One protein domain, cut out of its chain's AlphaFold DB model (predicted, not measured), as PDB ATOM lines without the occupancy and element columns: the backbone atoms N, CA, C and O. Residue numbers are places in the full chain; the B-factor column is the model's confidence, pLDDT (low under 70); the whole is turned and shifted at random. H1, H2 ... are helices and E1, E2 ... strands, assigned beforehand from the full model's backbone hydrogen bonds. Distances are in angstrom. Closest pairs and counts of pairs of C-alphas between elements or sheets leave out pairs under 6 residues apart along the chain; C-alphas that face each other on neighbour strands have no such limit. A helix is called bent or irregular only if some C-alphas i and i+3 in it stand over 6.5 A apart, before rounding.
ATOM      1  N   THR A  10     -34.761 -11.079  32.801       78.62
ATOM      2  CA  THR A  10     -34.714 -11.365  31.354       78.62
ATOM      3  C   THR A  10     -33.569 -12.317  31.015       78.62
ATOM      4  O   THR A  10     -33.818 -13.420  30.538       78.62
ATOM      5  N   THR A  11     -32.334 -11.948  31.360       78.69
ATOM      6  CA  THR A  11     -31.139 -12.786  31.166       78.69
ATOM      7  C   THR A  11     -31.306 -14.153  31.830       78.69
ATOM      8  O   THR A  11     -30.987 -15.191  31.252       78.69
ATOM      9  N   PHE A  12     -31.868 -14.172  33.038       83.44
ATOM     10  CA  PHE A  12     -32.141 -15.410  33.749       83.44
ATOM     11  C   PHE A  12     -33.174 -16.295  33.033       83.44
ATOM     12  O   PHE A  12     -32.987 -17.508  32.913       83.44
ATOM     13  N   ARG A  13     -34.266 -15.706  32.537       82.19
ATOM     14  CA  ARG A  13     -35.281 -16.413  31.747       82.19
ATOM     15  C   ARG A  13     -34.660 -17.038  30.503       82.19
ATOM     16  O   ARG A  13     -34.992 -18.177  30.185       82.19
ATOM     17  N   ASP A  14     -33.752 -16.338  29.835       79.56
ATOM     18  CA  ASP A  14     -33.108 -16.833  28.618       79.56
ATOM     19  C   ASP A  14     -32.196 -18.043  28.911       79.56
ATOM     20  O   ASP A  14     -32.227 -19.026  28.169       79.56
ATOM     21  N   ILE A  15     -31.507 -18.068  30.063       83.88
ATOM     22  CA  ILE A  15     -30.820 -19.280  30.559       83.88
ATOM     23  C   ILE A  15     -31.808 -20.433  30.738       83.88
ATOM     24  O   ILE A  15     -31.559 -21.550  30.281       83.88
ATOM     25  N   VAL A  16     -32.927 -20.189  31.424       85.50
ATOM     26  CA  VAL A  16     -33.920 -21.239  31.669       85.50
ATOM     27  C   VAL A  16     -34.506 -21.743  30.349       85.50
ATOM     28  O   VAL A  16     -34.591 -22.951  30.156       85.50
ATOM     29  N   ASN A  17     -34.814 -20.859  29.398       81.81
ATOM     30  CA  ASN A  17     -35.231 -21.231  28.045       81.81
ATOM     31  C   ASN A  17     -34.209 -22.125  27.345       81.81
ATOM     32  O   ASN A  17     -34.590 -23.150  26.778       81.81
ATOM     33  N   GLY A  18     -32.922 -21.786  27.439       80.25
ATOM     34  CA  GLY A  18     -31.846 -22.605  26.890       80.25
ATOM     35  C   GLY A  18     -31.829 -24.024  27.468       80.25
ATOM     36  O   GLY A  18     -31.615 -24.984  26.730       80.25
ATOM     37  N   PHE A  19     -32.130 -24.196  28.761       85.50
ATOM     38  CA  PHE A  19     -32.287 -25.533  29.343       85.50
ATOM     39  C   PHE A  19     -33.439 -26.321  28.720       85.50
ATOM     40  O   PHE A  19     -33.240 -27.481  28.355       85.50
ATOM     41  N   PHE A  20     -34.618 -25.715  28.590       84.50
ATOM     42  CA  PHE A  20     -35.776 -26.378  27.987       84.50
ATOM     43  C   PHE A  20     -35.498 -26.791  26.539       84.50
ATOM     44  O   PHE A  20     -35.645 -27.963  26.196       84.50
ATOM     45  N   GLN A  21     -34.996 -25.856  25.727       80.06
ATOM     46  CA  GLN A  21     -34.658 -26.095  24.324       80.06
ATOM     47  C   GLN A  21     -33.659 -27.244  24.166       80.06
ATOM     48  O   GLN A  21     -33.884 -28.160  23.376       80.06
ATOM     49  N   LEU A  22     -32.571 -27.231  24.942       82.56
ATOM     50  CA  LEU A  22     -31.536 -28.255  24.840       82.56
ATOM     51  C   LEU A  22     -32.012 -29.627  25.320       82.56
ATOM     52  O   LEU A  22     -31.576 -30.635  24.777       82.56
ATOM     53  N   ASN A  23     -32.888 -29.689  26.323       84.81
ATOM     54  CA  ASN A  23     -33.352 -30.954  26.895       84.81
ATOM     55  C   ASN A  23     -34.685 -31.440  26.283       84.81
ATOM     56  O   ASN A  23     -35.330 -32.309  26.867       84.81
ATOM     57  N   CYS A  24     -35.067 -30.924  25.104       76.75
ATOM     58  CA  CYS A  24     -36.291 -31.280  24.369       76.75
ATOM     59  C   CYS A  24     -37.576 -31.153  25.209       76.75
ATOM     60  O   CYS A  24     -38.507 -31.945  25.059       76.75
ATOM     61  N   ASP A  25     -37.611 -30.164  26.096       75.19
ATOM     62  CA  ASP A  25     -38.768 -29.822  26.915       75.19
ATOM     63  C   ASP A  25     -39.340 -28.486  26.413       75.19
ATOM     64  O   ASP A  25     -38.611 -27.638  25.896       75.19
ATOM     65  N   VAL A  26     -40.650 -28.278  26.544       72.69
ATOM     66  CA  VAL A  26     -41.295 -27.028  26.112       72.69
ATOM     67  C   VAL A  26     -41.611 -26.209  27.355       72.69
ATOM     68  O   VAL A  26     -42.390 -26.659  28.203       72.69
ATOM     69  N   PRO A  27     -41.027 -25.008  27.505       70.62
ATOM     70  CA  PRO A  27     -41.340 -24.198  28.656       70.62
ATOM     71  C   PRO A  27     -42.738 -23.603  28.489       70.62
ATOM     72  O   PRO A  27     -43.032 -22.949  27.492       70.62
ATOM     73  N   ASN A  28     -43.592 -23.796  29.492       74.94
ATOM     74  CA  ASN A  28     -44.857 -23.079  29.608       74.94
ATOM     75  C   ASN A  28     -44.660 -21.920  30.597       74.94
ATOM     76  O   ASN A  28     -44.761 -22.127  31.810       74.94
ATOM     77  N   TRP A  29     -44.284 -20.747  30.078       72.44
ATOM     78  CA  TRP A  29     -44.060 -19.538  30.874       72.44
ATOM     79  C   TRP A  29     -45.338 -18.732  31.046       72.44
ATOM     80  O   TRP A  29     -46.014 -18.418  30.070       72.44
ATOM     81  N   GLY A  30     -45.583 -18.299  32.276       66.25
ATOM     82  CA  GLY A  30     -46.452 -17.180  32.588       66.25
ATOM     83  C   GLY A  30     -45.590 -15.981  32.972       66.25
ATOM     84  O   GLY A  30     -44.635 -16.075  33.753       66.25
ATOM     85  N   TYR A  31     -45.863 -14.842  32.339       63.94
ATOM     86  CA  TYR A  31     -45.212 -13.581  32.667       63.94
ATOM     87  C   TYR A  31     -46.241 -12.682  33.337       63.94
ATOM     88  O   TYR A  31     -46.997 -11.973  32.681       63.94
ATOM     89  N   VAL A  32     -46.277 -12.720  34.665       59.62
ATOM     90  CA  VAL A  32     -47.244 -11.944  35.462       59.62
ATOM     91  C   VAL A  32     -46.716 -10.555  35.818       59.62
ATOM     92  O   VAL A  32     -47.434  -9.725  36.373       59.62
ATOM     93  N   SER A  33     -45.453 -10.305  35.470       50.00
ATOM     94  CA  SER A  33     -44.700  -9.055  35.599       50.00
ATOM     95  C   SER A  33     -45.494  -7.784  35.279       50.00
ATOM     96  O   SER A  33     -45.299  -6.789  35.982       50.00
ATOM     97  N   ASP A  34     -46.417  -7.840  34.312       49.53
ATOM     98  CA  ASP A  34     -47.200  -6.692  33.837       49.53
ATOM     99  C   ASP A  34     -48.701  -6.981  33.724       49.53
ATOM    100  O   ASP A  34     -49.404  -6.354  32.931       49.53
ATOM    101  N   THR A  35     -49.239  -7.910  34.520       55.16
ATOM    102  CA  THR A  35     -50.699  -7.913  34.659       55.16
ATOM    103  C   THR A  35     -51.074  -6.646  35.422       55.16
ATOM    104  O   THR A  35     -50.821  -6.512  36.622       55.16
ATOM    105  N   PHE A  36     -51.671  -5.689  34.709       63.22
ATOM    106  CA  PHE A  36     -52.289  -4.481  35.267       63.22
ATOM    107  C   PHE A  36     -53.273  -4.793  36.407       63.22
ATOM    108  O   PHE A  36     -53.693  -3.886  37.112       63.22
ATOM    109  N   GLU A  37     -53.619  -6.064  36.605       77.06
ATOM    110  CA  GLU A  37     -54.513  -6.584  37.630       77.06
ATOM    111  C   GLU A  37     -53.791  -6.981  38.931       77.06
ATOM    112  O   GLU A  37     -54.313  -6.715  40.016       77.06
ATOM    113  N   LEU A  38     -52.580  -7.561  38.864       84.62
ATOM    114  CA  LEU A  38     -51.885  -8.057  40.060       84.62
ATOM    115  C   LEU A  38     -51.480  -6.911  40.987       84.62
ATOM    116  O   LEU A  38     -51.703  -6.977  42.192       84.62
ATOM    117  N   TRP A  39     -50.896  -5.845  40.446       87.56
ATOM    118  CA  TRP A  39     -50.392  -4.743  41.263       87.56
ATOM    119  C   TRP A  39     -51.482  -3.981  42.026       87.56
ATOM    120  O   TRP A  39     -51.323  -3.803  43.235       87.56
ATOM    121  N   PRO A  40     -52.624  -3.615  41.413       87.50
ATOM    122  CA  PRO A  40     -53.766  -3.110  42.166       87.50
ATOM    123  C   PRO A  40     -54.264  -4.082  43.237       87.50
ATOM    124  O   PRO A  40     -54.565  -3.644  44.345       87.50
ATOM    125  N   ALA A  41     -54.321  -5.390  42.953       89.06
ATOM    126  CA  ALA A  41     -54.730  -6.383  43.944       89.06
ATOM    127  C   ALA A  41     -53.761  -6.439  45.140       89.06
ATOM    128  O   ALA A  41     -54.209  -6.493  46.285       89.06
ATOM    129  N   ILE A  42     -52.449  -6.344  44.891       90.38
ATOM    130  CA  ILE A  42     -51.421  -6.219  45.934       90.38
ATOM    131  C   ILE A  42     -51.655  -4.950  46.764       90.38
ATOM    132  O   ILE A  42     -51.706  -5.021  47.991       90.38
ATOM    133  N   CYS A  43     -51.826  -3.791  46.120       89.81
ATOM    134  CA  CYS A  43     -52.042  -2.526  46.826       89.81
ATOM    135  C   CYS A  43     -53.325  -2.539  47.670       89.81
ATOM    136  O   CYS A  43     -53.325  -2.028  48.787       89.81
ATOM    137  N   ASN A  44     -54.412  -3.136  47.171       88.81
ATOM    138  CA  ASN A  44     -55.667  -3.278  47.918       88.81
ATOM    139  C   ASN A  44     -55.513  -4.226  49.112       88.81
ATOM    140  O   ASN A  44     -56.041  -3.959  50.187       88.81
ATOM    141  N   GLN A  45     -54.751  -5.312  48.962       90.62
ATOM    142  CA  GLN A  45     -54.455  -6.188  50.089       90.62
ATOM    143  C   GLN A  45     -53.648  -5.458  51.170       90.62
ATOM    144  O   GLN A  45     -53.952  -5.608  52.349       90.62
ATOM    145  N   ILE A  46     -52.621  -4.700  50.784       90.31
ATOM    146  CA  ILE A  46     -51.744  -4.005  51.736       90.31
ATOM    147  C   ILE A  46     -52.507  -2.902  52.475       90.31
ATOM    148  O   ILE A  46     -52.448  -2.857  53.701       90.31
ATOM    149  N   ARG A  47     -53.239  -2.050  51.746       87.81
ATOM    150  CA  ARG A  47     -53.968  -0.914  52.329       87.81
ATOM    151  C   ARG A  47     -55.213  -1.334  53.100       87.81
ATOM    152  O   ARG A  47     -55.423  -0.887  54.222       87.81
ATOM    153  N   ASP A  48     -56.028  -2.193  52.493       86.31
ATOM    154  CA  ASP A  48     -57.403  -2.438  52.940       86.31
ATOM    155  C   ASP A  48     -57.592  -3.848  53.521       86.31
ATOM    156  O   ASP A  48     -58.683  -4.205  53.964       86.31
ATOM    157  N   GLY A  49     -56.559  -4.697  53.478       86.94
ATOM    158  CA  GLY A  49     -56.670  -6.115  53.833       86.94
ATOM    159  C   GLY A  49     -57.492  -6.938  52.833       86.94
ATOM    160  O   GLY A  49     -57.737  -8.123  53.070       86.94
ATOM    161  N   TYR A  50     -57.927  -6.348  51.714       87.00
ATOM    162  CA  TYR A  50     -58.806  -7.004  50.751       87.00
ATOM    163  C   TYR A  50     -58.016  -7.904  49.795       87.00
ATOM    164  O   TYR A  50     -57.497  -7.468  48.770       87.00
ATOM    165  N   SER A  51     -57.925  -9.190  50.139       88.88
ATOM    166  CA  SER A  51     -57.101 -10.157  49.407       88.88
ATOM    167  C   SER A  51     -57.840 -10.960  48.334       88.88
ATOM    168  O   SER A  51     -57.186 -11.663  47.572       88.88
ATOM    169  N   GLN A  52     -59.174 -10.916  48.261       90.19
ATOM    170  CA  GLN A  52     -59.937 -11.802  47.365       90.19
ATOM    171  C   GLN A  52     -59.507 -11.708  45.885       90.19
ATOM    172  O   GLN A  52     -59.275 -12.765  45.297       90.19
ATOM    173  N   PRO A  53     -59.312 -10.513  45.286       88.06
ATOM    174  CA  PRO A  53     -58.857 -10.413  43.898       88.06
ATOM    175  C   PRO A  53     -57.464 -11.012  43.692       88.06
ATOM    176  O   PRO A  53     -57.206 -11.636  42.671       88.06
ATOM    177  N   LEU A  54     -56.574 -10.877  44.681       89.56
ATOM    178  CA  LEU A  54     -55.245 -11.479  44.618       89.56
ATOM    179  C   LEU A  54     -55.336 -13.005  44.556       89.56
ATOM    180  O   LEU A  54     -54.677 -13.608  43.719       89.56
ATOM    181  N   TYR A  55     -56.144 -13.628  45.418       90.75
ATOM    182  CA  TYR A  55     -56.313 -15.083  45.394       90.75
ATOM    183  C   TYR A  55     -56.897 -15.559  44.063       90.75
ATOM    184  O   TYR A  55     -56.373 -16.510  43.500       90.75
ATOM    185  N   GLN A  56     -57.886 -14.851  43.511       89.81
ATOM    186  CA  GLN A  56     -58.461 -15.173  42.199       89.81
ATOM    187  C   GLN A  56     -57.430 -15.103  41.066       89.81
ATOM    188  O   GLN A  56     -57.420 -15.967  40.195       89.81
ATOM    189  N   ILE A  57     -56.548 -14.097  41.088       88.62
ATOM    190  CA  ILE A  57     -55.455 -13.979  40.113       88.62
ATOM    191  C   ILE A  57     -54.456 -15.126  40.287       88.62
ATOM    192  O   ILE A  57     -54.028 -15.706  39.302       88.62
ATOM    193  N   LEU A  58     -54.073 -15.468  41.519       88.38
ATOM    194  CA  LEU A  58     -53.136 -16.568  41.762       88.38
ATOM    195  C   LEU A  58     -53.732 -17.925  41.357       88.38
ATOM    196  O   LEU A  58     -53.030 -18.764  40.807       88.38
ATOM    197  N   GLU A  59     -55.017 -18.150  41.612       89.81
ATOM    198  CA  GLU A  59     -55.721 -19.385  41.250       89.81
ATOM    199  C   GLU A  59     -55.899 -19.559  39.733       89.81
ATOM    200  O   GLU A  59     -56.126 -20.682  39.287       89.81
ATOM    201  N   SER A  60     -55.777 -18.487  38.940       87.06
ATOM    202  CA  SER A  60     -55.862 -18.552  37.475       87.06
ATOM    203  C   SER A  60     -54.530 -18.857  36.784       87.06
ATOM    204  O   SER A  60     -54.496 -18.984  35.560       87.06
ATOM    205  N   TRP A  61     -53.430 -18.969  37.533       85.81
ATOM    206  CA  TRP A  61     -52.124 -19.305  36.967       85.81
ATOM    207  C   TRP A  61     -52.065 -20.793  36.619       85.81
ATOM    208  O   TRP A  61     -52.150 -21.663  37.487       85.81
ATOM    209  N   GLU A  62     -51.881 -21.083  35.336       82.31
ATOM    210  CA  GLU A  62     -51.832 -22.441  34.780       82.31
ATOM    211  C   GLU A  62     -50.429 -22.802  34.269       82.31
ATOM    212  O   GLU A  62     -50.169 -23.928  33.829       82.31
ATOM    213  N   GLN A  63     -49.503 -21.843  34.291       82.44
ATOM    214  CA  GLN A  63     -48.200 -21.977  33.675       82.44
ATOM    215  C   GLN A  63     -47.223 -22.736  34.578       82.44
ATOM    216  O   GLN A  63     -47.263 -22.690  35.807       82.44
ATOM    217  N   ARG A  64     -46.292 -23.461  33.946       79.94
ATOM    218  CA  ARG A  64     -45.286 -24.275  34.649       79.94
ATOM    219  C   ARG A  64     -44.241 -23.400  35.337       79.94
ATOM    220  O   ARG A  64     -43.657 -23.819  36.337       79.94
ATOM    221  N   ILE A  65     -43.975 -22.212  34.791       83.06
ATOM    222  CA  ILE A  65     -43.039 -21.248  35.363       83.06
ATOM    223  C   ILE A  65     -43.651 -19.860  35.335       83.06
ATOM    224  O   ILE A  65     -43.855 -19.297  34.267       83.06
ATOM    225  N   GLU A  66     -43.840 -19.290  36.518       84.62
ATOM    226  CA  GLU A  66     -44.342 -17.928  36.673       84.62
ATOM    227  C   GLU A  66     -43.229 -16.955  37.030       84.62
ATOM    228  O   GLU A  66     -42.425 -17.232  37.927       84.62
ATOM    229  N   VAL A  67     -43.188 -15.808  36.354       80.69
ATOM    230  CA  VAL A  67     -42.284 -14.692  36.660       80.69
ATOM    231  C   VAL A  67     -43.097 -13.500  37.135       80.69
ATOM    232  O   VAL A  67     -43.967 -13.010  36.418       80.69
ATOM    233  N   SER A  68     -42.781 -12.980  38.319       75.75
ATOM    234  CA  SER A  68     -43.422 -11.765  38.819       75.75
ATOM    235  C   SER A  68     -42.457 -10.896  39.615       75.75
ATOM    236  O   SER A  68     -41.617 -11.409  40.353       75.75
ATOM    237  N   HIS A  69     -42.619  -9.580  39.436       77.81
ATOM    238  CA  HIS A  69     -41.786  -8.506  39.983       77.81
ATOM    239  C   HIS A  69     -42.232  -8.000  41.370       77.81
ATOM    240  O   HIS A  69     -41.657  -7.042  41.891       77.81
ATOM    241  N   GLY A  70     -43.288  -8.596  41.940       76.31
ATOM    242  CA  GLY A  70     -43.935  -8.150  43.183       76.31
ATOM    243  C   GLY A  70     -44.225  -9.250  44.192       76.31
ATOM    244  O   GLY A  70     -44.905  -9.003  45.187       76.31
ATOM    245  N   LEU A  71     -43.739 -10.473  43.950       79.94
ATOM    246  CA  LEU A  71     -44.097 -11.626  44.779       79.94
ATOM    247  C   LEU A  71     -43.676 -11.477  46.236       79.94
ATOM    248  O   LEU A  71     -44.327 -12.076  47.088       79.94
ATOM    249  N   GLY A  72     -42.663 -10.656  46.540       85.94
ATOM    250  CA  GLY A  72     -42.260 -10.383  47.919       85.94
ATOM    251  C   GLY A  72     -43.421  -9.909  48.793       85.94
ATOM    252  O   GLY A  72     -43.532 -10.320  49.947       85.94
ATOM    253  N   PHE A  73     -44.350  -9.138  48.226       89.44
ATOM    254  CA  PHE A  73     -45.524  -8.636  48.937       89.44
ATOM    255  C   PHE A  73     -46.601  -9.697  49.201       89.44
ATOM    256  O   PHE A  73     -47.418  -9.520  50.100       89.44
ATOM    257  N   VAL A  74     -46.597 -10.804  48.454       89.62
ATOM    258  CA  VAL A  74     -47.704 -11.775  48.426       89.62
ATOM    259  C   VAL A  74     -47.278 -13.226  48.620       89.62
ATOM    260  O   VAL A  74     -48.094 -14.132  48.459       89.62
ATOM    261  N   MET A  75     -46.031 -13.484  49.024       91.31
ATOM    262  CA  MET A  75     -45.532 -14.846  49.269       91.31
ATOM    263  C   MET A  75     -46.438 -15.699  50.179       91.31
ATOM    264  O   MET A  75     -46.601 -16.882  49.880       91.31
ATOM    265  N   PRO A  76     -47.080 -15.162  51.239       92.81
ATOM    266  CA  PRO A  76     -48.042 -15.939  52.024       92.81
ATOM    267  C   PRO A  76     -49.265 -16.405  51.218       92.81
ATOM    268  O   PRO A  76     -49.693 -17.547  51.379       92.81
ATOM    269  N   ALA A  77     -49.797 -15.563  50.327       92.12
ATOM    270  CA  ALA A  77     -50.916 -15.928  49.455       92.12
ATOM    271  C   ALA A  77     -50.481 -16.965  48.408       92.12
ATOM    272  O   ALA A  77     -51.146 -17.982  48.235       92.12
ATOM    273  N   VAL A  78     -49.299 -16.786  47.804       91.50
ATOM    274  CA  VAL A  78     -48.682 -17.781  46.903       91.50
ATOM    275  C   VAL A  78     -48.547 -19.132  47.605       91.50
ATOM    276  O   VAL A  78     -48.911 -20.168  47.054       91.50
ATOM    277  N   ARG A  79     -48.068 -19.135  48.853       93.88
ATOM    278  CA  ARG A  79     -47.950 -20.355  49.655       93.88
ATOM    279  C   ARG A  79     -49.306 -21.015  49.899       93.88
ATOM    280  O   ARG A  79     -49.378 -22.246  49.909       93.88
ATOM    281  N   ALA A  80     -50.343 -20.229  50.165       94.00
ATOM    282  CA  ALA A  80     -51.684 -20.742  50.411       94.00
ATOM    283  C   ALA A  80     -52.281 -21.411  49.160       94.00
ATOM    284  O   ALA A  80     -52.866 -22.482  49.293       94.00
ATOM    285  N   VAL A  81     -52.058 -20.839  47.971       93.00
ATOM    286  CA  VAL A  81     -52.585 -21.357  46.695       93.00
ATOM    287  C   VAL A  81     -51.785 -22.560  46.179       93.00
ATOM    288  O   VAL A  81     -52.350 -23.620  45.933       93.00
ATOM    289  N   PHE A  82     -50.459 -22.443  46.059       92.31
ATOM    290  CA  PHE A  82     -49.634 -23.450  45.363       92.31
ATOM    291  C   PHE A  82     -48.971 -24.478  46.280       92.31
ATOM    292  O   PHE A  82     -48.332 -25.426  45.820       92.31
ATOM    293  N   GLY A  83     -49.091 -24.307  47.594       93.88
ATOM    294  CA  GLY A  83     -48.506 -25.242  48.536       93.88
ATOM    295  C   GLY A  83     -47.031 -24.982  48.855       93.88
ATOM    296  O   GLY A  83     -46.374 -24.068  48.362       93.88
ATOM    297  N   ARG A  84     -46.511 -25.824  49.749       96.19
ATOM    298  CA  ARG A  84     -45.152 -25.757  50.317       96.19
ATOM    299  C   ARG A  84     -44.061 -26.212  49.344       96.19
ATOM    300  O   ARG A  84     -42.915 -25.783  49.440       96.19
ATOM    301  N   ASN A  85     -44.466 -27.065  48.406       93.94
ATOM    302  CA  ASN A  85     -43.607 -27.745  47.443       93.94
ATOM    303  C   ASN A  85     -43.309 -26.897  46.198       93.94
ATOM    304  O   ASN A  85     -42.549 -27.340  45.337       93.94
ATOM    305  N   LEU A  86     -43.910 -25.705  46.078       92.50
ATOM    306  CA  LEU A  86     -43.590 -24.774  45.002       92.50
ATOM    307  C   LEU A  86     -42.097 -24.423  45.067       92.50
ATOM    308  O   LEU A  86     -41.604 -23.962  46.097       92.50
ATOM    309  N   ARG A  87     -41.384 -24.628  43.956       93.62
ATOM    310  CA  ARG A  87     -39.970 -24.259  43.846       93.62
ATOM    311  C   ARG A  87     -39.845 -22.762  43.624       93.62
ATOM    312  O   ARG A  87     -40.337 -22.219  42.632       93.62
ATOM    313  N   ILE A  88     -39.137 -22.101  44.527       93.44
ATOM    314  CA  ILE A  88     -38.859 -20.676  44.443       93.44
ATOM    315  C   ILE A  88     -37.436 -20.480  43.948       93.44
ATOM    316  O   ILE A  88     -36.476 -20.889  44.593       93.44
ATOM    317  N   LEU A  89     -37.306 -19.808  42.813       93.19
ATOM    318  CA  LEU A  89     -36.030 -19.292  42.350       93.19
ATOM    319  C   LEU A  89     -36.066 -17.777  42.448       93.19
ATOM    320  O   LEU A  89     -36.914 -17.165  41.801       93.19
ATOM    321  N   ARG A  90     -35.192 -17.207  43.274       92.50
ATOM    322  CA  ARG A  90     -35.036 -15.768  43.476       92.50
ATOM    323  C   ARG A  90     -33.824 -15.271  42.699       92.50
ATOM    324  O   ARG A  90     -32.728 -15.783  42.912       92.50
ATOM    325  N   VAL A  91     -34.019 -14.260  41.862       90.38
ATOM    326  CA  VAL A  91     -32.922 -13.509  41.237       90.38
ATOM    327  C   VAL A  91     -32.652 -12.255  42.069       90.38
ATOM    328  O   VAL A  91     -33.583 -11.630  42.579       90.38
ATOM    329  N   VAL A  92     -31.377 -11.938  42.297       91.19
ATOM    330  CA  VAL A  92     -30.943 -10.785  43.099       91.19
ATOM    331  C   VAL A  92     -29.816 -10.071  42.378       91.19
ATOM    332  O   VAL A  92     -28.868 -10.710  41.946       91.19
ATOM    333  N   ARG A  93     -29.885  -8.747  42.307       89.25
ATOM    334  CA  ARG A  93     -28.835  -7.900  41.741       89.25
ATOM    335  C   ARG A  93     -28.114  -7.131  42.839       89.25
ATOM    336  O   ARG A  93     -28.685  -6.929  43.913       89.25
ATOM    337  N   ASP A  94     -26.899  -6.658  42.565       90.69
ATOM    338  CA  ASP A  94     -26.291  -5.602  43.374       90.69
ATOM    339  C   ASP A  94     -27.272  -4.433  43.567       90.69
ATOM    340  O   ASP A  94     -27.882  -3.934  42.615       90.69
ATOM    341  N   ARG A  95     -27.433  -4.008  44.822       92.25
ATOM    342  CA  ARG A  95     -28.463  -3.048  45.230       92.25
ATOM    343  C   ARG A  95     -28.306  -1.704  44.525       92.25
ATOM    344  O   ARG A  95     -29.295  -1.139  44.063       92.25
ATOM    345  N   GLU A  96     -27.086  -1.183  44.448       90.69
ATOM    346  CA  GLU A  96     -26.835   0.138  43.870       90.69
ATOM    347  C   GLU A  96     -27.014   0.112  42.349       90.69
ATOM    348  O   GLU A  96     -27.634   1.012  41.775       90.69
ATOM    349  N   ASP A  97     -26.546  -0.949  41.689       85.25
ATOM    350  CA  ASP A  97     -26.821  -1.178  40.268       85.25
ATOM    351  C   ASP A  97     -28.318  -1.332  39.978       85.25
ATOM    352  O   ASP A  97     -28.816  -0.839  38.957       85.25
ATOM    353  N   HIS A  98     -29.056  -1.978  40.879       88.94
ATOM    354  CA  HIS A  98     -30.491  -2.176  40.746       88.94
ATOM    355  C   HIS A  98     -31.269  -0.864  40.868       88.94
ATOM    356  O   HIS A  98     -32.079  -0.561  39.986       88.94
ATOM    357  N   ILE A  99     -30.962  -0.041  41.879       90.50
ATOM    358  CA  ILE A  99     -31.542   1.304  42.043       90.50
ATOM    359  C   ILE A  99     -31.279   2.142  40.794       90.50
ATOM    360  O   ILE A  99     -32.211   2.722  40.236       90.50
ATOM    361  N   ARG A 100     -30.032   2.165  40.301       86.06
ATOM    362  CA  ARG A 100     -29.681   2.903  39.079       86.06
ATOM    363  C   ARG A 100     -30.478   2.427  37.866       86.06
ATOM    364  O   ARG A 100     -30.925   3.250  37.068       86.06
ATOM    365  N   SER A 101     -30.655   1.116  37.703       84.25
ATOM    366  CA  SER A 101     -31.405   0.562  36.572       84.25
ATOM    367  C   SER A 101     -32.896   0.916  36.636       84.25
ATOM    368  O   SER A 101     -33.484   1.280  35.616       84.25
ATOM    369  N   LEU A 102     -33.497   0.885  37.828       88.06
ATOM    370  CA  LEU A 102     -34.883   1.304  38.047       88.06
ATOM    371  C   LEU A 102     -35.080   2.810  37.834       88.06
ATOM    372  O   LEU A 102     -36.007   3.209  37.130       88.06
ATOM    373  N   ALA A 103     -34.172   3.634  38.361       87.62
ATOM    374  CA  ALA A 103     -34.193   5.080  38.168       87.62
ATOM    375  C   ALA A 103     -34.093   5.455  36.681       87.62
ATOM    376  O   ALA A 103     -34.813   6.327  36.218       87.62
ATOM    377  N   LYS A 104     -33.289   4.747  35.877       83.19
ATOM    378  CA  LYS A 104     -33.304   4.934  34.413       83.19
ATOM    379  C   LYS A 104     -34.650   4.539  33.803       83.19
ATOM    380  O   LYS A 104     -35.180   5.266  32.964       83.19
ATOM    381  N   ARG A 105     -35.221   3.408  34.232       82.31
ATOM    382  CA  ARG A 105     -36.464   2.863  33.668       82.31
ATOM    383  C   ARG A 105     -37.670   3.771  33.892       82.31
ATOM    384  O   ARG A 105     -38.526   3.852  33.014       82.31
ATOM    385  N   ILE A 106     -37.728   4.470  35.025       86.12
ATOM    386  CA  ILE A 106     -38.847   5.363  35.339       86.12
ATOM    387  C   ILE A 106     -38.963   6.541  34.371       86.12
ATOM    388  O   ILE A 106     -40.056   7.045  34.149       86.12
ATOM    389  N   HIS A 107     -37.855   6.966  33.762       80.19
ATOM    390  CA  HIS A 107     -37.872   8.027  32.758       80.19
ATOM    391  C   HIS A 107     -38.411   7.550  31.404       80.19
ATOM    392  O   HIS A 107     -38.841   8.376  30.604       80.19
ATOM    393  N   ILE A 108     -38.394   6.237  31.152       78.50
ATOM    394  CA  ILE A 108     -38.849   5.624  29.898       78.50
ATOM    395  C   ILE A 108     -40.350   5.322  29.971       78.50
ATOM    396  O   ILE A 108     -41.093   5.724  29.080       78.50
ATOM    397  N   ASP A 109     -40.779   4.655  31.051       81.69
ATOM    398  CA  ASP A 109     -42.159   4.182  31.246       81.69
ATOM    399  C   ASP A 109     -42.724   4.618  32.614       81.69
ATOM    400  O   ASP A 109     -43.024   3.766  33.462       81.69
ATOM    401  N   PRO A 110     -42.827   5.928  32.904       86.19
ATOM    402  CA  PRO A 110     -43.273   6.405  34.215       86.19
ATOM    403  C   PRO A 110     -44.689   5.932  34.589       86.19
ATOM    404  O   PRO A 110     -44.990   5.798  35.775       86.19
ATOM    405  N   GLU A 111     -45.541   5.612  33.610       87.44
ATOM    406  CA  GLU A 111     -46.893   5.066  33.795       87.44
ATOM    407  C   GLU A 111     -46.912   3.712  34.532       87.44
ATOM    408  O   GLU A 111     -47.884   3.380  35.215       87.44
ATOM    409  N   HIS A 112     -45.822   2.940  34.457       85.94
ATOM    410  CA  HIS A 112     -45.688   1.635  35.115       85.94
ATOM    411  C   HIS A 112     -45.182   1.718  36.564       85.94
ATOM    412  O   HIS A 112     -45.055   0.688  37.240       85.94
ATOM    413  N   TRP A 113     -44.879   2.929  37.030       88.50
ATOM    414  CA  TRP A 113     -44.196   3.217  38.289       88.50
ATOM    415  C   TRP A 113     -44.933   4.291  39.095       88.50
ATOM    416  O   TRP A 113     -44.314   5.135  39.753       88.50
ATOM    417  N   LEU A 114     -46.267   4.273  39.049       89.31
ATOM    418  CA  LEU A 114     -47.086   5.221  39.796       89.31
ATOM    419  C   LEU A 114     -46.827   5.054  41.305       89.31
ATOM    420  O   LEU A 114     -46.810   3.936  41.823       89.31
ATOM    421  N   GLY A 115     -46.587   6.175  41.989       88.81
ATOM    422  CA  GLY A 115     -46.122   6.222  43.381       88.81
ATOM    423  C   GLY A 115     -44.601   6.356  43.524       88.81
ATOM    424  O   GLY A 115     -44.126   6.753  44.581       88.81
ATOM    425  N   TYR A 116     -43.834   6.094  42.464       92.69
ATOM    426  CA  TYR A 116     -42.378   6.279  42.429       92.69
ATOM    427  C   TYR A 116     -41.981   7.443  41.532       92.69
ATOM    428  O   TYR A 116     -41.034   8.165  41.847       92.69
ATOM    429  N   ALA A 117     -42.717   7.634  40.436       89.31
ATOM    430  CA  ALA A 117     -42.512   8.737  39.514       89.31
ATOM    431  C   ALA A 117     -43.006  10.041  40.138       89.31
ATOM    432  O   ALA A 117     -44.008  10.051  40.851       89.31
ATOM    433  N   ASP A 118     -42.363  11.157  39.794       86.75
ATOM    434  CA  ASP A 118     -42.878  12.503  40.082       86.75
ATOM    435  C   ASP A 118     -44.020  12.866  39.114       86.75
ATOM    436  O   ASP A 118     -44.027  13.920  38.480       86.75
ATOM    437  N   LYS A 119     -44.960  11.932  38.944       85.00
ATOM    438  CA  LYS A 119     -46.161  12.032  38.121       85.00
ATOM    439  C   LYS A 119     -47.323  11.363  38.840       85.00
ATOM    440  O   LYS A 119     -47.175  10.322  39.481       85.00
ATOM    441  N   SER A 120     -48.481  11.972  38.695       84.38
ATOM    442  CA  SER A 120     -49.776  11.464  39.112       84.38
ATOM    443  C   SER A 120     -50.464  10.727  37.961       84.38
ATOM    444  O   SER A 120     -50.009  10.765  36.817       84.38
ATOM    445  N   LYS A 121     -51.564  10.026  38.251       82.50
ATOM    446  CA  LYS A 121     -52.324   9.301  37.223       82.50
ATOM    447  C   LYS A 121     -52.910  10.270  36.193       82.50
ATOM    448  O   LYS A 121     -53.010   9.934  35.018       82.50
ATOM    449  N   GLU A 122     -53.272  11.464  36.646       85.81
ATOM    450  CA  GLU A 122     -53.867  12.548  35.870       85.81
ATOM    451  C   GLU A 122     -52.897  13.138  34.834       85.81
ATOM    452  O   GLU A 122     -53.338  13.765  33.873       85.81
ATOM    453  N   ASP A 123     -51.588  12.905  34.993       87.19
ATOM    454  CA  ASP A 123     -50.553  13.348  34.053       87.19
ATOM    455  C   ASP A 123     -50.430  12.442  32.811       87.19
ATOM    456  O   ASP A 123     -49.609  12.709  31.926       87.19
ATOM    457  N   PHE A 124     -51.212  11.361  32.739       87.00
ATOM    458  CA  PHE A 124     -51.210  10.403  31.635       87.00
ATOM    459  C   PHE A 124     -52.539  10.414  30.866       87.00
ATOM    460  O   PHE A 124     -53.590  10.682  31.454       87.00
ATOM    461  N   PRO A 125     -52.527  10.095  29.556       87.12
ATOM    462  CA  PRO A 125     -53.753   9.876  28.794       87.12
ATOM    463  C   PRO A 125     -54.663   8.854  29.486       87.12
ATOM    464  O   PRO A 125     -54.189   7.849  30.010       87.12
ATOM    465  N   SER A 126     -55.976   9.095  29.492       83.25
ATOM    466  CA  SER A 126     -56.940   8.253  30.222       83.25
ATOM    467  C   SER A 126     -57.033   6.814  29.705       83.25
ATOM    468  O   SER A 126     -57.498   5.931  30.420       83.25
ATOM    469  N   ASP A 127     -56.643   6.601  28.452       83.75
ATOM    470  CA  ASP A 127     -56.552   5.311  27.773       83.75
ATOM    471  C   ASP A 127     -55.205   4.610  27.997       83.75
ATOM    472  O   ASP A 127     -55.079   3.423  27.693       83.75
ATOM    473  N   LEU A 128     -54.210   5.305  28.562       80.94
ATOM    474  CA  LEU A 128     -52.928   4.712  28.905       80.94
ATOM    475  C   LEU A 128     -53.041   3.986  30.255       80.94
ATOM    476  O   LEU A 128     -53.349   4.606  31.281       80.94
ATOM    477  N   PRO A 129     -52.791   2.669  30.298       79.50
ATOM    478  CA  PRO A 129     -52.928   1.920  31.529       79.50
ATOM    479  C   PRO A 129     -51.791   2.290  32.492       79.50
ATOM    480  O   PRO A 129     -50.618   2.343  32.128       79.50
ATOM    481  N   THR A 130     -52.152   2.568  33.745       84.38
ATOM    482  CA  THR A 130     -51.215   2.960  34.809       84.38
ATOM    483  C   THR A 130     -51.123   1.859  35.854       84.38
ATOM    484  O   THR A 130     -52.127   1.235  36.201       84.38
ATOM    485  N   VAL A 131     -49.916   1.611  36.364       84.44
ATOM    486  CA  VAL A 131     -49.656   0.527  37.321       84.44
ATOM    487  C   VAL A 131     -49.306   1.126  38.684       84.44
ATOM    488  O   VAL A 131     -48.172   1.584  38.864       84.44
ATOM    489  N   PRO A 132     -50.237   1.140  39.659       87.12
ATOM    490  CA  PRO A 132     -49.914   1.534  41.026       87.12
ATOM    491  C   PRO A 132     -48.969   0.508  41.647       87.12
ATOM    492  O   PRO A 132     -49.168  -0.691  41.489       87.12
ATOM    493  N   ARG A 133     -47.949   0.961  42.374       88.69
ATOM    494  CA  ARG A 133     -47.025   0.087  43.110       88.69
ATOM    495  C   ARG A 133     -47.142   0.379  44.609       88.69
ATOM    496  O   ARG A 133     -47.341   1.541  44.951       88.69
ATOM    497  N   PRO A 134     -46.967  -0.616  45.498       91.56
ATOM    498  CA  PRO A 134     -46.902  -0.358  46.931       91.56
ATOM    499  C   PRO A 134     -45.750   0.592  47.263       91.56
ATOM    500  O   PRO A 134     -44.661   0.456  46.704       91.56
ATOM    501  N   THR A 135     -45.982   1.510  48.186       94.94
ATOM    502  CA  THR A 135     -45.058   2.549  48.664       94.94
ATOM    503  C   THR A 135     -44.946   2.507  50.187       94.94
ATOM    504  O   THR A 135     -45.740   1.839  50.851       94.94
ATOM    505  N   ALA A 136     -44.002   3.253  50.770       96.25
ATOM    506  CA  ALA A 136     -43.897   3.386  52.228       96.25
ATOM    507  C   ALA A 136     -45.191   3.920  52.872       96.25
ATOM    508  O   ALA A 136     -45.513   3.557  54.005       96.25
ATOM    509  N   VAL A 137     -45.962   4.720  52.127       95.44
ATOM    510  CA  VAL A 137     -47.253   5.268  52.564       95.44
ATOM    511  C   VAL A 137     -48.284   4.158  52.756       95.44
ATOM    512  O   VAL A 137     -48.957   4.118  53.783       95.44
ATOM    513  N   ASP A 138     -48.359   3.204  51.824       93.75
ATOM    514  CA  ASP A 138     -49.296   2.072  51.908       93.75
ATOM    515  C   ASP A 138     -49.017   1.176  53.124       93.75
ATOM    516  O   ASP A 138     -49.924   0.533  53.649       93.75
ATOM    517  N   PHE A 139     -47.766   1.147  53.592       94.06
ATOM    518  CA  PHE A 139     -47.355   0.418  54.794       94.06
ATOM    519  C   PHE A 139     -47.454   1.245  56.086       94.06
ATOM    520  O   PHE A 139     -47.147   0.720  57.157       94.06
ATOM    521  N   GLY A 140     -47.865   2.516  56.009       94.38
ATOM    522  CA  GLY A 140     -47.906   3.427  57.156       94.38
ATOM    523  C   GLY A 140     -46.526   3.749  57.741       94.38
ATOM    524  O   GLY A 140     -46.432   4.130  58.905       94.38
ATOM    525  N   GLU A 141     -45.459   3.561  56.962       96.81
ATOM    526  CA  GLU A 141     -44.077   3.828  57.381       96.81
ATOM    527  C   GLU A 141     -43.714   5.307  57.229       96.81
ATOM    528  O   GLU A 141     -42.877   5.813  57.972       96.81
ATOM    529  N   GLU A 142     -44.364   5.993  56.286       97.31
ATOM    530  CA  GLU A 142     -44.173   7.412  55.986       97.31
ATOM    531  C   GLU A 142     -45.498   8.088  55.643       97.31
ATOM    532  O   GLU A 142     -46.433   7.461  55.140       97.31
ATOM    533  N   SER A 143     -45.567   9.399  55.868       97.12
ATOM    534  CA  SER A 143     -46.621  10.240  55.305       97.12
ATOM    535  C   SER A 143     -46.419  10.472  53.802       97.12
ATOM    536  O   SER A 143     -45.300  10.450  53.289       97.12
ATOM    537  N   GLU A 144     -47.502  10.802  53.095       94.56
ATOM    538  CA  GLU A 144     -47.466  11.195  51.676       94.56
ATOM    539  C   GLU A 144     -46.471  12.344  51.416       94.56
ATOM    540  O   GLU A 144     -45.760  12.347  50.411       94.56
ATOM    541  N   SER A 145     -46.389  13.318  52.330       95.69
ATOM    542  CA  SER A 145     -45.460  14.447  52.213       95.69
ATOM    543  C   SER A 145     -43.999  14.032  52.349       95.69
ATOM    544  O   SER A 145     -43.163  14.533  51.601       95.69
ATOM    545  N   GLU A 146     -43.686  13.120  53.272       97.62
ATOM    546  CA  GLU A 146     -42.325  12.599  53.449       97.62
ATOM    547  C   GLU A 146     -41.912  11.771  52.232       97.62
ATOM    548  O   GLU A 146     -40.846  12.000  51.660       97.62
ATOM    549  N   TRP A 147     -42.803  10.896  51.764       96.31
ATOM    550  CA  TRP A 147     -42.555  10.055  50.600       96.31
ATOM    551  C   TRP A 147     -42.325  10.872  49.322       96.31
ATOM    552  O   TRP A 147     -41.387  10.614  48.561       96.31
ATOM    553  N   ARG A 148     -43.134  11.912  49.091       93.62
ATOM    554  CA  ARG A 148     -42.960  12.820  47.945       93.62
ATOM    555  C   ARG A 148     -41.706  13.685  48.054       93.62
ATOM    556  O   ARG A 148     -41.159  14.060  47.023       93.62
ATOM    557  N   ALA A 149     -41.216  13.974  49.257       95.50
ATOM    558  CA  ALA A 149     -39.967  14.714  49.438       95.50
ATOM    559  C   ALA A 149     -38.713  13.876  49.119       95.50
ATOM    560  O   ALA A 149     -37.648  14.448  48.877       95.50
ATOM    561  N   ARG A 150     -38.820  12.539  49.101       96.44
ATOM    562  CA  ARG A 150     -37.721  11.645  48.711       96.44
ATOM    563  C   ARG A 150     -37.350  11.799  47.240       96.44
ATOM    564  O   ARG A 150     -38.216  12.006  46.392       96.44
ATOM    565  N   THR A 151     -36.069  11.592  46.937       95.38
ATOM    566  CA  THR A 151     -35.620  11.427  45.549       95.38
ATOM    567  C   THR A 151     -36.123  10.103  44.971       95.38
ATOM    568  O   THR A 151     -36.433   9.160  45.705       95.38
ATOM    569  N   VAL A 152     -36.160  10.001  43.642       93.25
ATOM    570  CA  VAL A 152     -36.522   8.767  42.926       93.25
ATOM    571  C   VAL A 152     -35.676   7.576  43.393       93.25
ATOM    572  O   VAL A 152     -36.209   6.500  43.660       93.25
ATOM    573  N   GLU A 153     -34.368   7.764  43.565       94.38
ATOM    574  CA  GLU A 153     -33.441   6.730  44.035       94.38
ATOM    575  C   GLU A 153     -33.758   6.287  45.462       94.38
ATOM    576  O   GLU A 153     -33.704   5.098  45.762       94.38
ATOM    577  N   GLN A 154     -34.126   7.220  46.345       96.75
ATOM    578  CA  GLN A 154     -34.520   6.893  47.716       96.75
ATOM    579  C   GLN A 154     -35.829   6.099  47.760       96.75
ATOM    580  O   GLN A 154     -35.945   5.174  48.567       96.75
ATOM    581  N   ARG A 155     -36.799   6.431  46.898       96.94
ATOM    582  CA  ARG A 155     -38.045   5.662  46.766       96.94
ATOM    583  C   ARG A 155     -37.751   4.251  46.248       96.94
ATOM    584  O   ARG A 155     -38.196   3.278  46.849       96.94
ATOM    585  N   PHE A 156     -36.939   4.105  45.198       95.38
ATOM    586  CA  PHE A 156     -36.549   2.779  44.696       95.38
ATOM    587  C   PHE A 156     -35.685   1.976  45.669       95.38
ATOM    588  O   PHE A 156     -35.846   0.759  45.752       95.38
ATOM    589  N   GLY A 157     -34.823   2.638  46.442       96.31
ATOM    590  CA  GLY A 157     -34.088   2.006  47.533       96.31
ATOM    591  C   GLY A 157     -35.040   1.372  48.544       96.31
ATOM    592  O   GLY A 157     -34.893   0.194  48.857       96.31
ATOM    593  N   TRP A 158     -36.082   2.103  48.960       96.88
ATOM    594  CA  TRP A 158     -37.136   1.544  49.810       96.88
ATOM    595  C   TRP A 158     -37.812   0.328  49.165       96.88
ATOM    596  O   TRP A 158     -37.960  -0.697  49.822       96.88
ATOM    597  N   PHE A 159     -38.179   0.395  47.881       93.94
ATOM    598  CA  PHE A 159     -38.853  -0.713  47.192       93.94
ATOM    599  C   PHE A 159     -38.033  -2.005  47.194       93.94
ATOM    600  O   PHE A 159     -38.559  -3.071  47.524       93.94
ATOM    601  N   ILE A 160     -36.749  -1.905  46.840       93.25
ATOM    602  CA  ILE A 160     -35.831  -3.048  46.791       93.25
ATOM    603  C   ILE A 160     -35.631  -3.625  48.191       93.25
ATOM    604  O   ILE A 160     -35.748  -4.842  48.377       93.25
ATOM    605  N   ASP A 161     -35.370  -2.765  49.178       95.06
ATOM    606  CA  ASP A 161     -35.113  -3.177  50.557       95.06
ATOM    607  C   ASP A 161     -36.358  -3.827  51.168       95.06
ATOM    608  O   ASP A 161     -36.281  -4.906  51.762       95.06
ATOM    609  N   LYS A 162     -37.534  -3.225  50.954       95.25
ATOM    610  CA  LYS A 162     -38.813  -3.732  51.450       95.25
ATOM    611  C   LYS A 162     -39.147  -5.088  50.847       95.25
ATOM    612  O   LYS A 162     -39.468  -6.017  51.590       95.25
ATOM    613  N   GLN A 163     -39.069  -5.227  49.523       91.81
ATOM    614  CA  GLN A 163     -39.331  -6.511  48.880       91.81
ATOM    615  C   GLN A 163     -38.324  -7.572  49.313       91.81
ATOM    616  O   GLN A 163     -38.729  -8.695  49.599       91.81
ATOM    617  N   SER A 164     -37.037  -7.234  49.408       92.31
ATOM    618  CA  SER A 164     -36.006  -8.175  49.852       92.31
ATOM    619  C   SER A 164     -36.262  -8.660  51.276       92.31
ATOM    620  O   SER A 164     -36.307  -9.868  51.498       92.31
ATOM    621  N   ALA A 165     -36.549  -7.747  52.207       94.25
ATOM    622  CA  ALA A 165     -36.864  -8.089  53.591       94.25
ATOM    623  C   ALA A 165     -38.122  -8.966  53.712       94.25
ATOM    624  O   ALA A 165     -38.157  -9.907  54.508       94.25
ATOM    625  N   LEU A 166     -39.165  -8.684  52.921       93.62
ATOM    626  CA  LEU A 166     -40.375  -9.509  52.895       93.62
ATOM    627  C   LEU A 166     -40.108 -10.895  52.302       93.62
ATOM    628  O   LEU A 166     -40.590 -11.885  52.853       93.62
ATOM    629  N   ILE A 167     -39.318 -10.979  51.229       92.25
ATOM    630  CA  ILE A 167     -38.905 -12.260  50.653       92.25
ATOM    631  C   ILE A 167     -38.154 -13.066  51.708       92.25
ATOM    632  O   ILE A 167     -38.592 -14.165  52.035       92.25
ATOM    633  N   ASP A 168     -37.101 -12.505  52.303       93.19
ATOM    634  CA  ASP A 168     -36.275 -13.180  53.312       93.19
ATOM    635  C   ASP A 168     -37.110 -13.696  54.488       93.19
ATOM    636  O   ASP A 168     -36.951 -14.840  54.921       93.19
ATOM    637  N   LYS A 169     -38.073 -12.891  54.950       94.81
ATOM    638  CA  LYS A 169     -39.025 -13.286  55.993       94.81
ATOM    639  C   LYS A 169     -39.854 -14.513  55.597       94.81
ATOM    640  O   LYS A 169     -40.123 -15.367  56.444       94.81
ATOM    641  N   TYR A 170     -40.289 -14.602  54.341       94.75
ATOM    642  CA  TYR A 170     -41.243 -15.610  53.874       94.75
ATOM    643  C   TYR A 170     -40.628 -16.779  53.099       94.75
ATOM    644  O   TYR A 170     -41.346 -17.738  52.817       94.75
ATOM    645  N   LEU A 171     -39.323 -16.781  52.804       92.06
ATOM    646  CA  LEU A 171     -38.663 -17.907  52.126       92.06
ATOM    647  C   LEU A 171     -38.877 -19.238  52.867       92.06
ATOM    648  O   LEU A 171     -39.102 -20.263  52.232       92.06
ATOM    649  N   SER A 172     -38.903 -19.210  54.204       93.56
ATOM    650  CA  SER A 172     -39.136 -20.387  55.063       93.56
ATOM    651  C   SER A 172     -40.518 -21.046  54.901       93.56
ATOM    652  O   SER A 172     -40.755 -22.162  55.385       93.56
ATOM    653  N   LEU A 173     -41.452 -20.380  54.212       94.94
ATOM    654  CA  LEU A 173     -42.755 -20.947  53.871       94.94
ATOM    655  C   LEU A 173     -42.664 -22.051  52.809       94.94
ATOM    656  O   LEU A 173     -43.611 -22.833  52.694       94.94
ATOM    657  N   PHE A 174     -41.558 -22.120  52.066       95.69
ATOM    658  CA  PHE A 174     -41.346 -23.027  50.940       95.69
ATOM    659  C   PHE A 174     -40.196 -23.989  51.230       95.69
ATOM    660  O   PHE A 174     -39.193 -23.611  51.833       95.69
ATOM    661  N   ASP A 175     -40.333 -25.235  50.785       95.50
ATOM    662  CA  ASP A 175     -39.350 -26.281  51.086       95.50
ATOM    663  C   ASP A 175     -38.181 -26.295  50.082       95.50
ATOM    664  O   ASP A 175     -37.105 -26.807  50.383       95.50
ATOM    665  N   ALA A 176     -38.369 -25.707  48.895       95.06
ATOM    666  CA  ALA A 176     -37.367 -25.655  47.836       95.06
ATOM    667  C   ALA A 176     -37.141 -24.215  47.365       95.06
ATOM    668  O   ALA A 176     -37.934 -23.664  46.599       95.06
ATOM    669  N   VAL A 177     -36.029 -23.623  47.801       95.19
ATOM    670  CA  VAL A 177     -35.638 -22.250  47.467       95.19
ATOM    671  C   VAL A 177     -34.207 -22.231  46.932       95.19
ATOM    672  O   VAL A 177     -33.313 -22.833  47.521       95.19
ATOM    673  N   MET A 178     -33.982 -21.496  45.847       95.50
ATOM    674  CA  MET A 178     -32.658 -21.155  45.335       95.50
ATOM    675  C   MET A 178     -32.578 -19.645  45.124       95.50
ATOM    676  O   MET A 178     -33.478 -19.056  44.530       95.50
ATOM    677  N   THR A 179     -31.502 -19.023  45.601       94.94
ATOM    678  CA  THR A 179     -31.183 -17.624  45.293       94.94
ATOM    679  C   THR A 179     -30.001 -17.592  44.344       94.94
ATOM    680  O   THR A 179     -29.017 -18.296  44.566       94.94
ATOM    681  N   VAL A 180     -30.115 -16.796  43.288       92.94
ATOM    682  CA  VAL A 180     -29.079 -16.608  42.280       92.94
ATOM    683  C   VAL A 180     -28.783 -15.125  42.171       92.94
ATOM    684  O   VAL A 180     -29.702 -14.322  42.000       92.94
ATOM    685  N   HIS A 181     -27.506 -14.769  42.271       91.38
ATOM    686  CA  HIS A 181     -27.085 -13.405  42.006       91.38
ATOM    687  C   HIS A 181     -26.929 -13.203  40.510       91.38
ATOM    688  O   HIS A 181     -26.318 -14.029  39.828       91.38
ATOM    689  N   THR A 182     -27.465 -12.098  40.014       88.12
ATOM    690  CA  THR A 182     -27.404 -11.733  38.608       88.12
ATOM    691  C   THR A 182     -25.971 -11.724  38.157       88.12
ATOM    692  O   THR A 182     -25.666 -12.409  37.208       88.12
ATOM    693  N   GLU A 183     -25.051 -11.135  38.906       86.00
ATOM    694  CA  GLU A 183     -23.626 -11.052  38.577       86.00
ATOM    695  C   GLU A 183     -22.929 -12.420  38.427       86.00
ATOM    696  O   GLU A 183     -21.797 -12.477  37.951       86.00
ATOM    697  N   GLN A 184     -23.585 -13.517  38.818       87.94
ATOM    698  CA  GLN A 184     -23.084 -14.886  38.709       87.94
ATOM    699  C   GLN A 184     -23.718 -15.683  37.558       87.94
ATOM    700  O   GLN A 184     -23.389 -16.854  37.381       87.94
ATOM    701  N   LEU A 185     -24.617 -15.094  36.758       85.06
ATOM    702  CA  LEU A 185     -25.274 -15.799  35.644       85.06
ATOM    703  C   LEU A 185     -24.343 -16.127  34.467       85.06
ATOM    704  O   LEU A 185     -24.739 -16.878  33.579       85.06
ATOM    705  N   SER A 186     -23.101 -15.638  34.490       81.75
ATOM    706  CA  SER A 186     -22.029 -16.050  33.583       81.75
ATOM    707  C   SER A 186     -21.207 -17.243  34.111       81.75
ATOM    708  O   SER A 186     -20.393 -17.803  33.378       81.75
ATOM    709  N   ASP A 187     -21.412 -17.684  35.359       85.25
ATOM    710  CA  ASP A 187     -20.718 -18.844  35.928       85.25
ATOM    711  C   ASP A 187     -21.436 -20.152  35.558       85.25
ATOM    712  O   ASP A 187     -22.553 -20.441  36.001       85.25
ATOM    713  N   LEU A 188     -20.749 -21.009  34.798       86.38
ATOM    714  CA  LEU A 188     -21.215 -22.349  34.428       86.38
ATOM    715  C   LEU A 188     -21.649 -23.208  35.625       86.38
ATOM    716  O   LEU A 188     -22.547 -24.043  35.495       86.38
ATOM    717  N   THR A 189     -21.026 -23.040  36.790       91.06
ATOM    718  CA  THR A 189     -21.370 -23.765  38.020       91.06
ATOM    719  C   THR A 189     -22.732 -23.336  38.548       91.06
ATOM    720  O   THR A 189     -23.537 -24.184  38.954       91.06
ATOM    721  N   VAL A 190     -23.019 -22.034  38.499       91.56
ATOM    722  CA  VAL A 190     -24.313 -21.468  38.888       91.56
ATOM    723  C   VAL A 190     -25.388 -21.903  37.904       91.56
ATOM    724  O   VAL A 190     -26.395 -22.467  38.330       91.56
ATOM    725  N   ILE A 191     -25.133 -21.785  36.599       90.19
ATOM    726  CA  ILE A 191     -26.055 -22.245  35.549       90.19
ATOM    727  C   ILE A 191     -26.377 -23.733  35.731       90.19
ATOM    728  O   ILE A 191     -27.542 -24.127  35.769       90.19
ATOM    729  N   ARG A 192     -25.363 -24.585  35.936       92.00
ATOM    730  CA  ARG A 192     -25.561 -26.022  36.190       92.00
ATOM    731  C   ARG A 192     -26.411 -26.281  37.437       92.00
ATOM    732  O   ARG A 192     -27.200 -27.228  37.450       92.00
ATOM    733  N   SER A 193     -26.239 -25.480  38.486       94.12
ATOM    734  CA  SER A 193     -27.012 -25.600  39.728       94.12
ATOM    735  C   SER A 193     -28.475 -25.214  39.515       94.12
ATOM    736  O   SER A 193     -29.357 -25.943  39.966       94.12
ATOM    737  N   VAL A 194     -28.728 -24.147  38.752       92.81
ATOM    738  CA  VAL A 194     -30.070 -23.730  38.316       92.81
ATOM    739  C   VAL A 194     -30.768 -24.855  37.560       92.81
ATOM    740  O   VAL A 194     -31.880 -25.234  37.927       92.81
ATOM    741  N   GLY A 195     -30.099 -25.451  36.567       91.69
ATOM    742  CA  GLY A 195     -30.657 -26.563  35.796       91.69
ATOM    743  C   GLY A 195     -31.095 -27.726  36.687       91.69
ATOM    744  O   GLY A 195     -32.240 -28.155  36.619       91.69
ATOM    745  N   LYS A 196     -30.219 -28.171  37.601       93.12
ATOM    746  CA  LYS A 196     -30.523 -29.260  38.549       93.12
ATOM    747  C   LYS A 196     -31.650 -28.930  39.526       93.12
ATOM    748  O   LYS A 196     -32.360 -29.836  39.955       93.12
ATOM    749  N   PHE A 197     -31.770 -27.665  39.929       94.50
ATOM    750  CA  PHE A 197     -32.832 -27.215  40.823       94.50
ATOM    751  C   PHE A 197     -34.199 -27.246  40.135       94.50
ATOM    752  O   PHE A 197     -35.191 -27.638  40.752       94.50
ATOM    753  N   ILE A 198     -34.248 -26.862  38.857       89.88
ATOM    754  CA  ILE A 198     -35.475 -26.891  38.060       89.88
ATOM    755  C   ILE A 198     -35.854 -28.337  37.729       89.88
ATOM    756  O   ILE A 198     -36.970 -28.753  38.051       89.88
ATOM    757  N   ASP A 199     -34.926 -29.107  37.155       89.44
ATOM    758  CA  ASP A 199     -35.102 -30.530  36.874       89.44
ATOM    759  C   ASP A 199     -33.776 -31.306  37.050       89.44
ATOM    760  O   ASP A 199     -32.815 -31.097  36.303       89.44
TER     761      ASP A 199
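This is residues 10 to 199 of the 294 residues of an uncharacterized protein of Rhodospirillaceae bacterium (UniProt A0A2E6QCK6). A ribbon of two parallel strands, E3 and E4, has H9 packed on it at one end of the domain, and the long helix H8 runs from E3 and E4 toward the other end like a spar. H2, H3 and H4 make a chain of helices that reaches H8 near its last residues, H5 packs slantwise on the first part of H8, H6, H7 and a long winding stretch without named elements lie at the end away from H9, and H1 lies at the same end as H9, with a second, short parallel ribbon, E1 and E2, separate from the first. The printed part has 190 residues with nine named helices and four named strands, in the order H1 E1 H2 H3 E2 H4 E3 H5 H6 H7 H8 E4 H9, and its class is mostly helix. It is compact, with a radius of gyration of the C-alphas of 17.4 A, and spans 51 by 35 by 34 A.

E3, residues 87 to 92, and E4, residues 176 to 181, are parallel neighbours, their directions 17 degrees apart. N 90 and O 178 are within hydrogen-bond range at 2.8 A, as are N 180 and O 90 at 2.8 A. H8, residues 152 to 173, is near E3, with 6 pairs of C-alphas within 10 A. H9, residues 188 to 198, comes closest to E4 at the C-alphas of Met 178 and Phe 197, 7.6 A apart. H1, residues 10 to 22, only just touches H9, with 3 pairs of C-alphas within 8 A, the closest those of Phe 19 and Gly 195, 6.7 A. H8 touches H4, residues 75 to 82, with its residues 167 to 173 alone; the closest C-alphas are those of Met 75 and Tyr 170, 6.3 A, at a steep tilt of 48 degrees, the same way. H4 touches H3, residues 52 to 59, closest at the C-alphas of Glu 59 and Val 81, 6.6 A. H3 and H2, residues 38 to 48, form a helical hairpin, with the closest C-alphas, those of Ala 41 and Leu 54, 5.2 A apart. H5, residues 95 to 108, touches residues 152 to 160 of H8 alone, closest at the C-alphas of Ile 99 and Phe 156, 5.9 A, at a steep tilt of 58 degrees, opposite ways. H6, residues 110 to 113, is close to H5 but not clearly touching, with the C-alphas of Ile 106 and Trp 113 closest at 6.5 A. H7, residues 144 to 149, is close to H8 but not clearly touching, with the C-alphas of Trp 147 and Arg 155 closest at 7.4 A. E1, residues 29 to 31, and E2, residues 65 to 67, are parallel neighbours, with N 30 and O 65 at 2.8 A, within hydrogen-bond range. E2 and E3 are apart. Two strand-helix-strand units, parallel neighbour strands with helices between, are present: E1, H2 H3, E2, with a right-handed crossover, and E3, H5 H6 H7 H8, E4. Every O i to N i+4 pair is within hydrogen-bond range in H1, H2, H3, H4, H7 and H9, against 8 of 10 in H5 and 16 of 18 in H8, while H6 is too short for such a pair.

E3 is 16.2 A long from first to last C-alpha and E4 17.0 A. H8, 32.3 A long, begins at C-alpha 152 (-36.522, 8.767, 42.926); it is irregular, with C-alphas 169 and 172 7.2 A apart. H5 is 20.4 A long, H1 18.4 A, H9 15.4 A and H2 15.1 A. C-alpha 10 of H1 is at (-34.714, -11.365, 31.354), and C-alpha 198 of H9 is at (-35.475, -26.891, 38.060).

The two C-alphas farthest apart, those of Cys 24 and Ser 145, are 54.3 A apart. The printed part has no cut. The link from H6 to H7, residues 114 to 143, is long. The mean pLDDT of the printed part is 87.5, and residues 30 to 36, of which 30 and 31 belong to E1, are under 70.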